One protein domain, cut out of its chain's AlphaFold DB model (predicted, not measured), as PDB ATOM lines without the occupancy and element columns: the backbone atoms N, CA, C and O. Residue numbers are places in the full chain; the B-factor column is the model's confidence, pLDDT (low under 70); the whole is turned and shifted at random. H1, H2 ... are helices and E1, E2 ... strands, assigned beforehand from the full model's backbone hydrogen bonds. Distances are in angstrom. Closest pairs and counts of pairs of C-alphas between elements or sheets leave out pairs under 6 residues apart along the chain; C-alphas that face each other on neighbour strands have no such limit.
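This is residues 183 to 280 of the 397 residues of the protein "Transposase, IS4 family" of Treponema phagedenis F0421 (UniProt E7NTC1). What shape do these atoms make? One strongly twisted sheet of six strands is built along the long hairpin of E4 and E5, which makes the longest axis, and a single short helix, H1, packs on it, mainly on E4 and E5. At one edge E2 and E1 are turned away from the line of that hairpin, and E3 makes the other edge. What are its parts? The 98 printed residues, mostly strand by class, hold one named helix and six named strands, along the chain E1 H1 E2 E3 E4 E5 E6, in a mixed sheet of order E1 E2 E6 E5 E4 E3. How large is it? It is compact, with a radius of gyration of the C-alphas of 14.2 A, yet elongated, spanning 46 by 28 by 23 A.

Where does the first strand begin, and what follows it? E1 is residues 186 to 190, with C-alpha 186 at (81.890, -18.988, -102.775). H1 is residues 197 to 205, 12.4 A long, and E2 is residues 209 to 213. Which strands are long? E3 is residues 221 to 225; E4 is residues 236 to 251, 39.1 A, and bends by 72 degrees at residue 239. E5 is residues 254 to 267, 39.5 A, from C-alpha 254 at (65.883, 4.280, -102.877). Where does the last strand end? E6, residues 273 to 278, 16.2 A, ends with C-alpha 278 at (86.405, -6.637, -101.894).

How does the sheet begin? E1 and E2 are parallel at 10 degrees, with N 188 and O 209 2.8 A apart; E1, H1 and E2 form a strand-helix-strand unit, two parallel neighbour strands with a helix between, and its crossover is right-handed. E2 and E6 are antiparallel at 152 degrees, with N 212 and O 277 at 2.9 A, and the pairing is staggered: E2 pairs with E1 over residues 209 to 211 and with E6 over 211 to 213. What do the other strands form? E3 E4 E5 E6 is a meander, each strand the antiparallel neighbour of the one before, and its successive pairs are hairpins. N 223 and O 243 are 2.8 A apart, N 246 and O 258 2.9 A, and N 263 and O 276 3.0 A. Where is the helix? H1 is on the sheet; its closest C-alphas to E5 are those of Tyr 201 and Val 258, 5.4 A, and to E4 those of Lys 197 and Val 248, 5.9 A. Within H1, each O i to N i+4 pair is within hydrogen-bond range.

How far does it reach? The two C-alphas farthest apart, those of Asp 234 and Lys 253, are 48.4 A apart. Is the printed part whole, and are its links long? It has no cut, and no link is long. How sure is the model? The mean pLDDT of the printed part is 93.7, and no printed residue is under 70.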
ATOM      1  N   THR A 183      76.934 -18.633-104.224       95.12
ATOM      2  CA  THR A 183      76.435 -18.898-102.873       95.12
ATOM      3  C   THR A 183      77.365 -18.283-101.825       95.12
ATOM      4  O   THR A 183      78.486 -17.878-102.131       95.12
ATOM      5  N   LYS A 184      76.941 -18.241-100.556       95.19
ATOM      6  CA  LYS A 184      77.786 -17.754 -99.446       95.19
ATOM      7  C   LYS A 184      79.066 -18.574 -99.218       95.19
ATOM      8  O   LYS A 184      80.006 -18.085 -98.589       95.19
ATOM      9  N   GLN A 185      79.106 -19.806 -99.738       94.06
ATOM     10  CA  GLN A 185      80.277 -20.689 -99.710       94.06
ATOM     11  C   GLN A 185      81.305 -20.342-100.798       94.06
ATOM     12  O   GLN A 185      82.375 -20.941-100.827       94.06
ATOM     13  N   ASP A 186      81.013 -19.381-101.677       95.44
ATOM     14  CA  ASP A 186      81.890 -18.988-102.775       95.44
ATOM     15  C   ASP A 186      82.632 -17.672-102.481       95.44
ATOM     16  O   ASP A 186      82.110 -16.757-101.835       95.44
ATOM     17  N   ILE A 187      83.848 -17.557-103.022       97.06
ATOM     18  CA  ILE A 187      84.562 -16.294-103.229       97.06
ATOM     19  C   ILE A 187      84.638 -16.045-104.734       97.06
ATOM     20  O   ILE A 187      85.363 -16.733-105.453       97.06
ATOM     21  N   ALA A 188      83.898 -15.051-105.215       97.56
ATOM     22  CA  ALA A 188      83.859 -14.687-106.624       97.56
ATOM     23  C   ALA A 188      85.017 -13.751-106.996       97.56
ATOM     24  O   ALA A 188      85.129 -12.652-106.460       97.56
ATOM     25  N   VAL A 189      85.853 -14.139-107.954       98.00
ATOM     26  CA  VAL A 189      86.969 -13.318-108.442       98.00
ATOM     27  C   VAL A 189      86.726 -12.942-109.897       98.00
ATOM     28  O   VAL A 189      86.657 -13.813-110.764       98.00
ATOM     29  N   PHE A 190      86.609 -11.647-110.185       97.19
ATOM     30  CA  PHE A 190      86.258 -11.162-111.523       97.19
ATOM     31  C   PHE A 190      86.910  -9.829-111.870       97.19
ATOM     32  O   PHE A 190      87.345  -9.061-111.012       97.19
ATOM     33  N   ASP A 191      86.995  -9.556-113.167       94.44
ATOM     34  CA  ASP A 191      87.663  -8.375-113.697       94.44
ATOM     35  C   ASP A 191      86.846  -7.075-113.488       94.44
ATOM     36  O   ASP A 191      85.740  -7.070-112.942       94.44
ATOM     37  N   ARG A 192      87.390  -5.936-113.939       92.56
ATOM     38  CA  ARG A 192      86.712  -4.634-113.808       92.56
ATOM     39  C   ARG A 192      85.486  -4.486-114.723       92.56
ATOM     40  O   ARG A 192      84.682  -3.581-114.495       92.56
ATOM     41  N   GLY A 193      85.362  -5.281-115.788       90.88
ATOM     42  CA  GLY A 193      84.234  -5.265-116.723       90.88
ATOM     43  C   GLY A 193      82.905  -5.553-116.025       90.88
ATOM     44  O   GLY A 193      81.897  -4.903-116.315       90.88
ATOM     45  N   TYR A 194      82.948  -6.396-114.994       93.19
ATOM     46  CA  TYR A 194      81.809  -6.767-114.153       93.19
ATOM     47  C   TYR A 194      81.449  -5.748-113.056       93.19
ATOM     48  O   TYR A 194      80.551  -6.000-112.253       93.19
ATOM     49  N   PHE A 195      82.109  -4.582-112.992       93.69
ATOM     50  CA  PHE A 195      81.848  -3.597-111.937       93.69
ATOM     51  C   PHE A 195      80.386  -3.120-111.934       93.69
ATOM     52  O   PHE A 195      79.955  -2.416-112.858       93.69
ATOM     53  N   ASN A 196      79.657  -3.452-110.865       93.31
ATOM     54  CA  ASN A 196      78.249  -3.119-110.675       93.31
ATOM     55  C   ASN A 196      77.950  -2.902-109.181       93.31
ATOM     56  O   ASN A 196      77.859  -3.853-108.408       93.31
ATOM     57  N   LYS A 197      77.753  -1.638-108.779       93.88
ATOM     58  CA  LYS A 197      77.517  -1.260-107.374       93.88
ATOM     59  C   LYS A 197      76.288  -1.943-106.765       93.88
ATOM     60  O   LYS A 197      76.338  -2.364-105.614       93.88
ATOM     61  N   LYS A 198      75.204  -2.075-107.540       93.69
ATOM     62  CA  LYS A 198      73.981  -2.749-107.086       93.69
ATOM     63  C   LYS A 198      74.255  -4.223-106.816       93.69
ATOM     64  O   LYS A 198      73.851  -4.731-105.781       93.69
ATOM     65  N   GLN A 199      75.012  -4.883-107.691       94.38
ATOM     66  CA  GLN A 199      75.387  -6.277-107.474       94.38
ATOM     67  C   GLN A 199      76.281  -6.457-106.241       94.38
ATOM     68  O   GLN A 199      76.103  -7.420-105.506       94.38
ATOM     69  N   PHE A 200      77.210  -5.533-105.987       95.62
ATOM     70  CA  PHE A 200      78.071  -5.590-104.800       95.62
ATOM     71  C   PHE A 200      77.279  -5.420-103.504       95.62
ATOM     72  O   PHE A 200      77.563  -6.107-102.523       95.62
ATOM     73  N   TYR A 201      76.263  -4.551-103.512       95.62
ATOM     74  CA  TYR A 201      75.314  -4.427-102.407       95.62
ATOM     75  C   TYR A 201      74.564  -5.746-102.163       95.62
ATOM     76  O   TYR A 201      74.569  -6.244-101.040       95.62
ATOM     77  N   GLU A 202      74.003  -6.364-103.209       94.75
ATOM     78  CA  GLU A 202      73.285  -7.644-103.081       94.75
ATOM     79  C   GLU A 202      74.196  -8.798-102.635       94.75
ATOM     80  O   GLU A 202      73.799  -9.606-101.797       94.75
ATOM     81  N   PHE A 203      75.432  -8.871-103.144       96.00
ATOM     82  CA  PHE A 203      76.417  -9.865-102.707       96.00
ATOM     83  C   PHE A 203      76.786  -9.690-101.240       96.00
ATOM     84  O   PHE A 203      76.782 -10.668-100.502       96.00
ATOM     85  N   THR A 204      77.025  -8.454-100.799       96.00
ATOM     86  CA  THR A 204      77.335  -8.169 -99.392       96.00
ATOM     87  C   THR A 204      76.158  -8.533 -98.487       96.00
ATOM     88  O   THR A 204      76.359  -9.181 -97.468       96.00
ATOM     89  N   LYS A 205      74.923  -8.209 -98.892       95.12
ATOM     90  CA  LYS A 205      73.705  -8.582 -98.157       95.12
ATOM     91  C   LYS A 205      73.479 -10.097 -98.095       95.12
ATOM     92  O   LYS A 205      72.938 -10.590 -97.115       95.12
ATOM     93  N   SER A 206      73.879 -10.819 -99.139       95.38
ATOM     94  CA  SER A 206      73.722 -12.277 -99.246       95.38
ATOM     95  C   SER A 206      74.952 -13.054 -98.757       95.38
ATOM     96  O   SER A 206      75.051 -14.251 -99.021       95.38
ATOM     97  N   GLU A 207      75.910 -12.381 -98.109       95.56
ATOM     98  CA  GLU A 207      77.165 -12.963 -97.605       95.56
ATOM     99  C   GLU A 207      78.026 -13.652 -98.686       95.56
ATOM    100  O   GLU A 207      78.863 -14.515 -98.402       95.56
ATOM    101  N   ILE A 208      77.842 -13.262 -99.950       96.50
ATOM    102  CA  ILE A 208      78.657 -13.722-101.074       96.50
ATOM    103  C   ILE A 208      79.933 -12.889-101.086       96.50
ATOM    104  O   ILE A 208      79.908 -11.669-101.277       96.50
ATOM    105  N   SER A 209      81.064 -13.555-100.891       97.25
ATOM    106  CA  SER A 209      82.369 -12.909-100.893       97.25
ATOM    107  C   SER A 209      82.850 -12.662-102.319       97.25
ATOM    108  O   SER A 209      82.627 -13.488-103.204       97.25
ATOM    109  N   PHE A 210      83.538 -11.547-102.567       97.81
ATOM    110  CA  PHE A 210      84.090 -11.270-103.892       97.81
ATOM    111  C   PHE A 210      85.363 -10.429-103.873       97.81
ATOM    112  O   PHE A 210      85.562  -9.622-102.975       97.81
ATOM    113  N   VAL A 211      86.178 -10.555-104.924       98.12
ATOM    114  CA  VAL A 211      87.346  -9.711-105.199       98.12
ATOM    115  C   VAL A 211      87.304  -9.241-106.652       98.12
ATOM    116  O   VAL A 211      87.188 -10.037-107.584       98.12
ATOM    117  N   THR A 212      87.426  -7.934-106.865       97.75
ATOM    118  CA  THR A 212      87.452  -7.331-108.202       97.75
ATOM    119  C   THR A 212      88.390  -6.133-108.268       97.75
ATOM    120  O   THR A 212      89.000  -5.749-107.276       97.75
ATOM    121  N   ARG A 213      88.514  -5.515-109.444       96.19
ATOM    122  CA  ARG A 213      89.242  -4.258-109.625       96.19
ATOM    123  C   ARG A 213      88.313  -3.057-109.546       96.19
ATOM    124  O   ARG A 213      87.269  -3.014-110.198       96.19
ATOM    125  N   LEU A 214      88.760  -2.030-108.830       95.31
ATOM    126  CA  LEU A 214      88.090  -0.735-108.798       95.31
ATOM    127  C   LEU A 214      88.265  -0.010-110.146       95.31
ATOM    128  O   LEU A 214      89.364   0.039-110.709       95.31
ATOM    129  N   LYS A 215      87.178   0.565-110.671       91.94
ATOM    130  CA  LYS A 215      87.225   1.483-111.823       91.94
ATOM    131  C   LYS A 215      87.715   2.863-111.365       91.94
ATOM    132  O   LYS A 215      87.346   3.322-110.292       91.94
ATOM    133  N   SER A 216      88.526   3.533-112.185       88.00
ATOM    134  CA  SER A 216      89.169   4.810-111.830       88.00
ATOM    135  C   SER A 216      88.193   5.967-111.606       88.00
ATOM    136  O   SER A 216      88.493   6.872-110.844       88.00
ATOM    137  N   ASN A 217      87.025   5.934-112.248       89.75
ATOM    138  CA  ASN A 217      86.007   6.986-112.200       89.75
ATOM    139  C   ASN A 217      84.936   6.766-111.116       89.75
ATOM    140  O   ASN A 217      83.849   7.336-111.188       89.75
ATOM    141  N   VAL A 218      85.192   5.885-110.148       92.25
ATOM    142  CA  VAL A 218      84.231   5.577-109.087       92.25
ATOM    143  C   VAL A 218      84.421   6.551-107.936       92.25
ATOM    144  O   VAL A 218      85.493   6.607-107.347       92.25
ATOM    145  N   ILE A 219      83.350   7.259-107.587       92.94
ATOM    146  CA  ILE A 219      83.279   8.091-106.384       92.94
ATOM    147  C   ILE A 219      82.991   7.194-105.175       92.94
ATOM    148  O   ILE A 219      82.053   6.383-105.221       92.94
ATOM    149  N   TYR A 220      83.800   7.348-104.128       96.25
ATOM    150  CA  TYR A 220      83.714   6.664-102.838       96.25
ATOM    151  C   TYR A 220      84.167   7.592-101.711       96.25
ATOM    152  O   TYR A 220      84.914   8.539-101.956       96.25
ATOM    153  N   THR A 221      83.769   7.269-100.485       97.12
ATOM    154  CA  THR A 221      84.251   7.936 -99.269       97.12
ATOM    155  C   THR A 221      85.130   6.968 -98.490       97.12
ATOM    156  O   THR A 221      84.768   5.804 -98.329       97.12
ATOM    157  N   VAL A 222      86.298   7.420 -98.030       97.50
ATOM    158  CA  VAL A 222      87.158   6.633 -97.131       97.50
ATOM    159  C   VAL A 222      86.627   6.787 -95.712       97.50
ATOM    160  O   VAL A 222      86.455   7.908 -95.244       97.50
ATOM    161  N   VAL A 223      86.344   5.663 -95.062       97.19
ATOM    162  CA  VAL A 223      85.810   5.601 -93.695       97.19
ATOM    163  C   VAL A 223      86.902   5.236 -92.699       97.19
ATOM    164  O   VAL A 223      86.898   5.749 -91.590       97.19
ATOM    165  N   ASP A 224      87.827   4.363 -93.094       96.38
ATOM    166  CA  ASP A 224      88.911   3.904 -92.229       96.38
ATOM    167  C   ASP A 224      90.145   3.512 -93.054       96.38
ATOM    168  O   ASP A 224      90.038   3.245 -94.259       96.38
ATOM    169  N   ARG A 225      91.316   3.475 -92.416       96.19
ATOM    170  CA  ARG A 225      92.598   3.088 -93.018       96.19
ATOM    171  C   ARG A 225      93.276   2.053 -92.131       96.19
ATOM    172  O   ARG A 225      93.607   2.341 -90.987       96.19
ATOM    173  N   TYR A 226      93.539   0.878 -92.686       93.38
ATOM    174  CA  TYR A 226      94.266  -0.170 -91.984       93.38
ATOM    175  C   TYR A 226      95.777   0.039 -92.132       93.38
ATOM    176  O   TYR A 226      96.254   0.567 -93.143       93.38
ATOM    177  N   ALA A 227      96.540  -0.364 -91.115       90.75
ATOM    178  CA  ALA A 227      97.995  -0.367 -91.191       90.75
ATOM    179  C   ALA A 227      98.463  -1.368 -92.260       90.75
ATOM    180  O   ALA A 227      97.911  -2.454 -92.389       90.75
ATOM    181  N   VAL A 228      99.483  -0.988 -93.034       88.25
ATOM    182  CA  VAL A 228     100.038  -1.810 -94.132       88.25
ATOM    183  C   VAL A 228     101.531  -2.104 -93.957       88.25
ATOM    184  O   VAL A 228     102.167  -2.693 -94.829       88.25
ATOM    185  N   SER A 229     102.126  -1.677 -92.841       79.06
ATOM    186  CA  SER A 229     103.530  -1.946 -92.522       79.06
ATOM    187  C   SER A 229     103.765  -3.451 -92.394       79.06
ATOM    188  O   SER A 229     103.125  -4.096 -91.574       79.06
ATOM    189  N   GLY A 230     104.683  -3.999 -93.192       77.81
ATOM    190  CA  GLY A 230     104.988  -5.435 -93.199       77.81
ATOM    191  C   GLY A 230     104.097  -6.285 -94.114       77.81
ATOM    192  O   GLY A 230     104.371  -7.467 -94.270       77.81
ATOM    193  N   HIS A 231     103.092  -5.701 -94.781       84.50
ATOM    194  CA  HIS A 231     102.267  -6.408 -95.768       84.50
ATOM    195  C   HIS A 231     102.991  -6.454 -97.125       84.50
ATOM    196  O   HIS A 231     102.632  -5.772 -98.092       84.50
ATOM    197  N   GLU A 232     104.065  -7.235 -97.178       90.00
ATOM    198  CA  GLU A 232     104.864  -7.505 -98.369       90.00
ATOM    199  C   GLU A 232     105.287  -8.978 -98.397       90.00
ATOM    200  O   GLU A 232     105.626  -9.555 -97.370       90.00
ATOM    201  N   ASN A 233     105.266  -9.584 -99.580       89.31
ATOM    202  CA  ASN A 233     105.889 -10.875 -99.851       89.31
ATOM    203  C   ASN A 233     106.787 -10.756-101.093       89.31
ATOM    204  O   ASN A 233     106.891  -9.681-101.684       89.31
ATOM    205  N   ASP A 234     107.386 -11.860-101.540       87.75
ATOM    206  CA  ASP A 234     108.305 -11.866-102.690       87.75
ATOM    207  C   ASP A 234     107.683 -11.330-103.996       87.75
ATOM    208  O   ASP A 234     108.392 -10.947-104.928       87.75
ATOM    209  N   THR A 235     106.349 -11.303-104.097       87.44
ATOM    210  CA  THR A 235     105.623 -10.885-105.306       87.44
ATOM    211  C   THR A 235     104.938  -9.525-105.161       87.44
ATOM    212  O   THR A 235     104.928  -8.734-106.110       87.44
ATOM    213  N   TYR A 236     104.333  -9.244-104.010       92.62
ATOM    214  CA  TYR A 236     103.411  -8.132-103.812       92.62
ATOM    215  C   TYR A 236     103.772  -7.303-102.591       92.62
ATOM    216  O   TYR A 236     104.102  -7.836-101.542       92.62
ATOM    217  N   LYS A 237     103.589  -5.988-102.716       95.00
ATOM    218  CA  LYS A 237     103.614  -5.037-101.605       95.00
ATOM    219  C   LYS A 237     102.296  -4.288-101.532       95.00
ATOM    220  O   LYS A 237     101.865  -3.691-102.528       95.00
ATOM    221  N   ILE A 238     101.677  -4.268-100.360       96.88
ATOM    222  CA  ILE A 238     100.467  -3.488-100.118       96.88
ATOM    223  C   ILE A 238     100.859  -2.039 -99.840       96.88
ATOM    224  O   ILE A 238     101.684  -1.727 -98.989       96.88
ATOM    225  N   ILE A 239     100.299  -1.136-100.640       96.44
ATOM    226  CA  ILE A 239     100.575   0.303-100.592       96.44
ATOM    227  C   ILE A 239      99.523   1.032 -99.756       96.44
ATOM    228  O   ILE A 239      99.796   2.089 -99.198       96.44
ATOM    229  N   SER A 240      98.300   0.515 -99.735       96.56
ATOM    230  CA  SER A 240      97.166   1.130 -99.056       96.56
ATOM    231  C   SER A 240      96.082   0.084 -98.856       96.56
ATOM    232  O   SER A 240      95.832  -0.723 -99.755       96.56
ATOM    233  N   ASP A 241      95.449   0.132 -97.693       97.75
ATOM    234  CA  ASP A 241      94.317  -0.699 -97.322       97.75
ATOM    235  C   ASP A 241      93.292   0.175 -96.592       97.75
ATOM    236  O   ASP A 241      93.594   0.815 -95.586       97.75
ATOM    237  N   GLU A 242      92.106   0.304 -97.173       97.94
ATOM    238  CA  GLU A 242      91.118   1.305 -96.787       97.94
ATOM    239  C   GLU A 242      89.726   0.682 -96.720       97.94
ATOM    240  O   GLU A 242      89.281   0.001 -97.647       97.94
ATOM    241  N   LYS A 243      88.981   0.988 -95.658       98.19
ATOM    242  CA  LYS A 243      87.534   0.772 -95.613       98.19
ATOM    243  C   LYS A 243      86.861   1.946 -96.309       98.19
ATOM    244  O   LYS A 243      87.072   3.098 -95.937       98.19
ATOM    245  N   ILE A 244      86.044   1.664 -97.314       98.06
ATOM    246  CA  ILE A 244      85.364   2.678 -98.116       98.06
ATOM    247  C   ILE A 244      83.859   2.438 -98.168       98.06
ATOM    248  O   ILE A 244      83.380   1.313 -98.016       98.06
ATOM    249  N   THR A 245      83.105   3.490 -98.456       97.56
ATOM    250  CA  THR A 245      81.678   3.416 -98.757       97.56
ATOM    251  C   THR A 245      81.390   3.862-100.183       97.56
ATOM    252  O   THR A 245      82.009   4.781-100.722       97.56
ATOM    253  N   LEU A 246      80.430   3.187-100.811       96.06
ATOM    254  CA  LEU A 246      79.903   3.532-102.125       96.06
ATOM    255  C   LEU A 246      78.405   3.794-102.023       96.06
ATOM    256  O   LEU A 246      77.662   2.933-101.555       96.06
ATOM    257  N   ASN A 247      77.957   4.922-102.570       94.75
ATOM    258  CA  ASN A 247      76.531   5.169-102.776       94.75
ATOM    259  C   ASN A 247      76.000   4.268-103.896       94.75
ATOM    260  O   ASN A 247      76.607   4.162-104.974       94.75
ATOM    261  N   VAL A 248      74.862   3.631-103.630       92.75
ATOM    262  CA  VAL A 248      74.184   2.663-104.490       92.75
ATOM    263  C   VAL A 248      72.727   3.073-104.656       92.75
ATOM    264  O   VAL A 248      71.973   3.139-103.689       92.75
ATOM    265  N   SER A 249      72.299   3.281-105.899       90.19
ATOM    266  CA  SER A 249      70.875   3.386-106.223       90.19
ATOM    267  C   SER A 249      70.290   1.977-106.367       90.19
ATOM    268  O   SER A 249      70.623   1.243-107.303       90.19
ATOM    269  N   ILE A 250      69.444   1.565-105.419       83.38
ATOM    270  CA  ILE A 250      68.748   0.266-105.455       83.38
ATOM    271  C   ILE A 250      67.551   0.350-106.412       83.38
ATOM    272  O   ILE A 250      67.287  -0.580-107.187       83.38
ATOM    273  N   SER A 251      66.844   1.481-106.372       82.00
ATOM    274  CA  SER A 251      65.725   1.836-107.248       82.00
ATOM    275  C   SER A 251      65.706   3.348-107.497       82.00
ATOM    276  O   SER A 251      66.406   4.088-106.808       82.00
ATOM    277  N   LYS A 252      64.848   3.826-108.414       75.56
ATOM    278  CA  LYS A 252      64.705   5.263-108.733       75.56
ATOM    279  C   LYS A 252      64.444   6.163-107.512       75.56
ATOM    280  O   LYS A 252      64.691   7.355-107.603       75.56
ATOM    281  N   LYS A 253      63.927   5.613-106.405       79.25
ATOM    282  CA  LYS A 253      63.584   6.358-105.180       79.25
ATOM    283  C   LYS A 253      64.312   5.866-103.923       79.25
ATOM    284  O   LYS A 253      64.014   6.341-102.837       79.25
ATOM    285  N   LYS A 254      65.210   4.880-104.038       86.44
ATOM    286  CA  LYS A 254      65.883   4.280-102.877       86.44
ATOM    287  C   LYS A 254      67.383   4.234-103.095       86.44
ATOM    288  O   LYS A 254      67.868   3.454-103.920       86.44
ATOM    289  N   GLU A 255      68.083   5.035-102.311       89.50
ATOM    290  CA  GLU A 255      69.533   5.015-102.197       89.50
ATOM    291  C   GLU A 255      69.953   4.235-100.955       89.50
ATOM    292  O   GLU A 255      69.202   4.070 -99.992       89.50
ATOM    293  N   SER A 256      71.144   3.667-101.007       93.50
ATOM    294  CA  SER A 256      71.769   2.959 -99.899       93.50
ATOM    295  C   SER A 256      73.277   3.036-100.048       93.50
ATOM    296  O   SER A 256      73.798   3.475-101.073       93.50
ATOM    297  N   VAL A 257      73.980   2.588 -99.020       94.31
ATOM    298  CA  VAL A 257      75.435   2.556 -98.998       94.31
ATOM    299  C   VAL A 257      75.890   1.105 -98.914       94.31
ATOM    300  O   VAL A 257      75.292   0.304 -98.198       94.31
ATOM    301  N   VAL A 258      76.937   0.761 -99.660       96.50
ATOM    302  CA  VAL A 258      77.673  -0.493 -99.470       96.50
ATOM    303  C   VAL A 258      79.068  -0.174 -98.953       96.50
ATOM    304  O   VAL A 258      79.776   0.658 -99.527       96.50
ATOM    305  N   THR A 259      79.449  -0.826 -97.859       97.69
ATOM    306  CA  THR A 259      80.786  -0.729 -97.271       97.69
ATOM    307  C   THR A 259      81.657  -1.835 -97.841       97.69
ATOM    308  O   THR A 259      81.285  -3.003 -97.792       97.69
ATOM    309  N   LEU A 260      82.808  -1.467 -98.396       98.00
ATOM    310  CA  LEU A 260      83.761  -2.372 -99.033       98.00
ATOM    311  C   LEU A 260      85.182  -2.033 -98.573       98.00
ATOM    312  O   LEU A 260      85.431  -0.975 -98.002       98.00
ATOM    313  N   ARG A 261      86.123  -2.926 -98.847       98.00
ATOM    314  CA  ARG A 261      87.553  -2.734 -98.624       98.00
ATOM    315  C   ARG A 261      88.249  -2.488 -99.955       98.00
ATOM    316  O   ARG A 261      88.043  -3.224-100.924       98.00
ATOM    317  N   LYS A 262      89.057  -1.437-100.008       98.06
ATOM    318  CA  LYS A 262      89.881  -1.044-101.147       98.06
ATOM    319  C   LYS A 262      91.339  -1.310-100.797       98.06
ATOM    320  O   LYS A 262      91.848  -0.753 -99.836       98.06
ATOM    321  N   ILE A 263      92.017  -2.097-101.627       97.88
ATOM    322  CA  ILE A 263      93.427  -2.453-101.430       97.88
ATOM    323  C   ILE A 263      94.222  -2.013-102.656       97.88
ATOM    324  O   ILE A 263      93.861  -2.337-103.788       97.88
ATOM    325  N   ILE A 264      95.316  -1.283-102.461       97.50
ATOM    326  CA  ILE A 264      96.278  -0.971-103.521       97.50
ATOM    327  C   ILE A 264      97.455  -1.929-103.384       97.50
ATOM    328  O   ILE A 264      98.300  -1.754-102.511       97.50
ATOM    329  N   SER A 265      97.534  -2.910-104.279       96.56
ATOM    330  CA  SER A 265      98.654  -3.850-104.352       96.56
ATOM    331  C   SER A 265      99.608  -3.448-105.476       96.56
ATOM    332  O   SER A 265      99.179  -3.099-106.583       96.56
ATOM    333  N   LYS A 266     100.910  -3.458-105.190       95.75
ATOM    334  CA  LYS A 266     101.984  -3.238-106.158       95.75
ATOM    335  C   LYS A 266     102.701  -4.556-106.408       95.75
ATOM    336  O   LYS A 266     103.229  -5.156-105.482       95.75
ATOM    337  N   ASP A 267     102.771  -4.949-107.669       93.19
ATOM    338  CA  ASP A 267     103.601  -6.063-108.113       93.19
ATOM    339  C   ASP A 267     105.079  -5.635-108.107       93.19
ATOM    340  O   ASP A 267     105.440  -4.601-108.682       93.19
ATOM    341  N   LEU A 268     105.934  -6.384-107.411       91.75
ATOM    342  CA  LEU A 268     107.332  -6.012-107.188       91.75
ATOM    343  C   LEU A 268     108.199  -6.174-108.437       91.75
ATOM    344  O   LEU A 268     109.159  -5.414-108.596       91.75
ATOM    345  N   GLN A 269     107.842  -7.087-109.340       90.25
ATOM    346  CA  GLN A 269     108.586  -7.347-110.571       90.25
ATOM    347  C   GLN A 269     108.265  -6.304-111.648       90.25
ATOM    348  O   GLN A 269     109.145  -5.607-112.145       90.25
ATOM    349  N   SER A 270     106.988  -6.157-111.993       91.00
ATOM    350  CA  SER A 270     106.510  -5.238-113.032       91.00
ATOM    351  C   SER A 270     106.369  -3.792-112.556       91.00
ATOM    352  O   SER A 270     106.132  -2.899-113.370       91.00
ATOM    353  N   LYS A 271     106.448  -3.557-111.238       91.81
ATOM    354  CA  LYS A 271     106.192  -2.272-110.561       91.81
ATOM    355  C   LYS A 271     104.779  -1.712-110.784       91.81
ATOM    356  O   LYS A 271     104.494  -0.596-110.336       91.81
ATOM    357  N   LYS A 272     103.877  -2.464-111.430       93.56
ATOM    358  CA  LYS A 272     102.498  -2.045-111.712       93.56
ATOM    359  C   LYS A 272     101.653  -2.104-110.442       93.56
ATOM    360  O   LYS A 272     101.743  -3.044-109.658       93.56
ATOM    361  N   LYS A 273     100.792  -1.100-110.266       95.12
ATOM    362  CA  LYS A 273      99.802  -1.054-109.185       95.12
ATOM    363  C   LYS A 273      98.439  -1.508-109.698       95.12
ATOM    364  O   LYS A 273      98.008  -1.107-110.783       95.12
ATOM    365  N   ILE A 274      97.739  -2.297-108.897       95.31
ATOM    366  CA  ILE A 274      96.330  -2.623-109.088       95.31
ATOM    367  C   ILE A 274      95.537  -2.161-107.869       95.31
ATOM    368  O   ILE A 274      96.006  -2.250-106.739       95.31
ATOM    369  N   VAL A 275      94.335  -1.645-108.119       97.50
ATOM    370  CA  VAL A 275      93.398  -1.247-107.066       97.50
ATOM    371  C   VAL A 275      92.294  -2.287-107.023       97.50
ATOM    372  O   VAL A 275      91.543  -2.441-107.993       97.50
ATOM    373  N   LEU A 276      92.252  -3.028-105.928       98.00
ATOM    374  CA  LEU A 276      91.302  -4.088-105.648       98.00
ATOM    375  C   LEU A 276      90.150  -3.550-104.803       98.00
ATOM    376  O   LEU A 276      90.312  -2.599-104.041       98.00
ATOM    377  N   LEU A 277      88.990  -4.169-104.970       98.19
ATOM    378  CA  LEU A 277      87.769  -3.913-104.228       98.19
ATOM    379  C   LEU A 277      87.192  -5.257-103.782       98.19
ATOM    380  O   LEU A 277      87.045  -6.163-104.605       98.19
ATOM    381  N   THR A 278      86.875  -5.385-102.499       98.25
ATOM    382  CA  THR A 278      86.405  -6.637-101.894       98.25
ATOM    383  C   THR A 278      85.464  -6.362-100.721       98.25
ATOM    384  O   THR A 278      85.470  -5.265-100.170       98.25
ATOM    385  N   ASN A 279      84.657  -7.343-100.325       97.50
ATOM    386  CA  ASN A 279      83.935  -7.357 -99.045       97.50
ATOM    387  C   ASN A 279      84.580  -8.308 -98.011       97.50
ATOM    388  O   ASN A 279      83.961  -8.639 -97.006       97.50
ATOM    389  N   LEU A 280      85.813  -8.754 -98.262       96.38
ATOM    390  CA  LEU A 280      86.610  -9.584 -97.358       96.38
ATOM    391  C   LEU A 280      87.389  -8.693 -96.379       96.38
ATOM    392  O   LEU A 280      88.476  -8.205 -96.697       96.38
TER     393      LEU A 280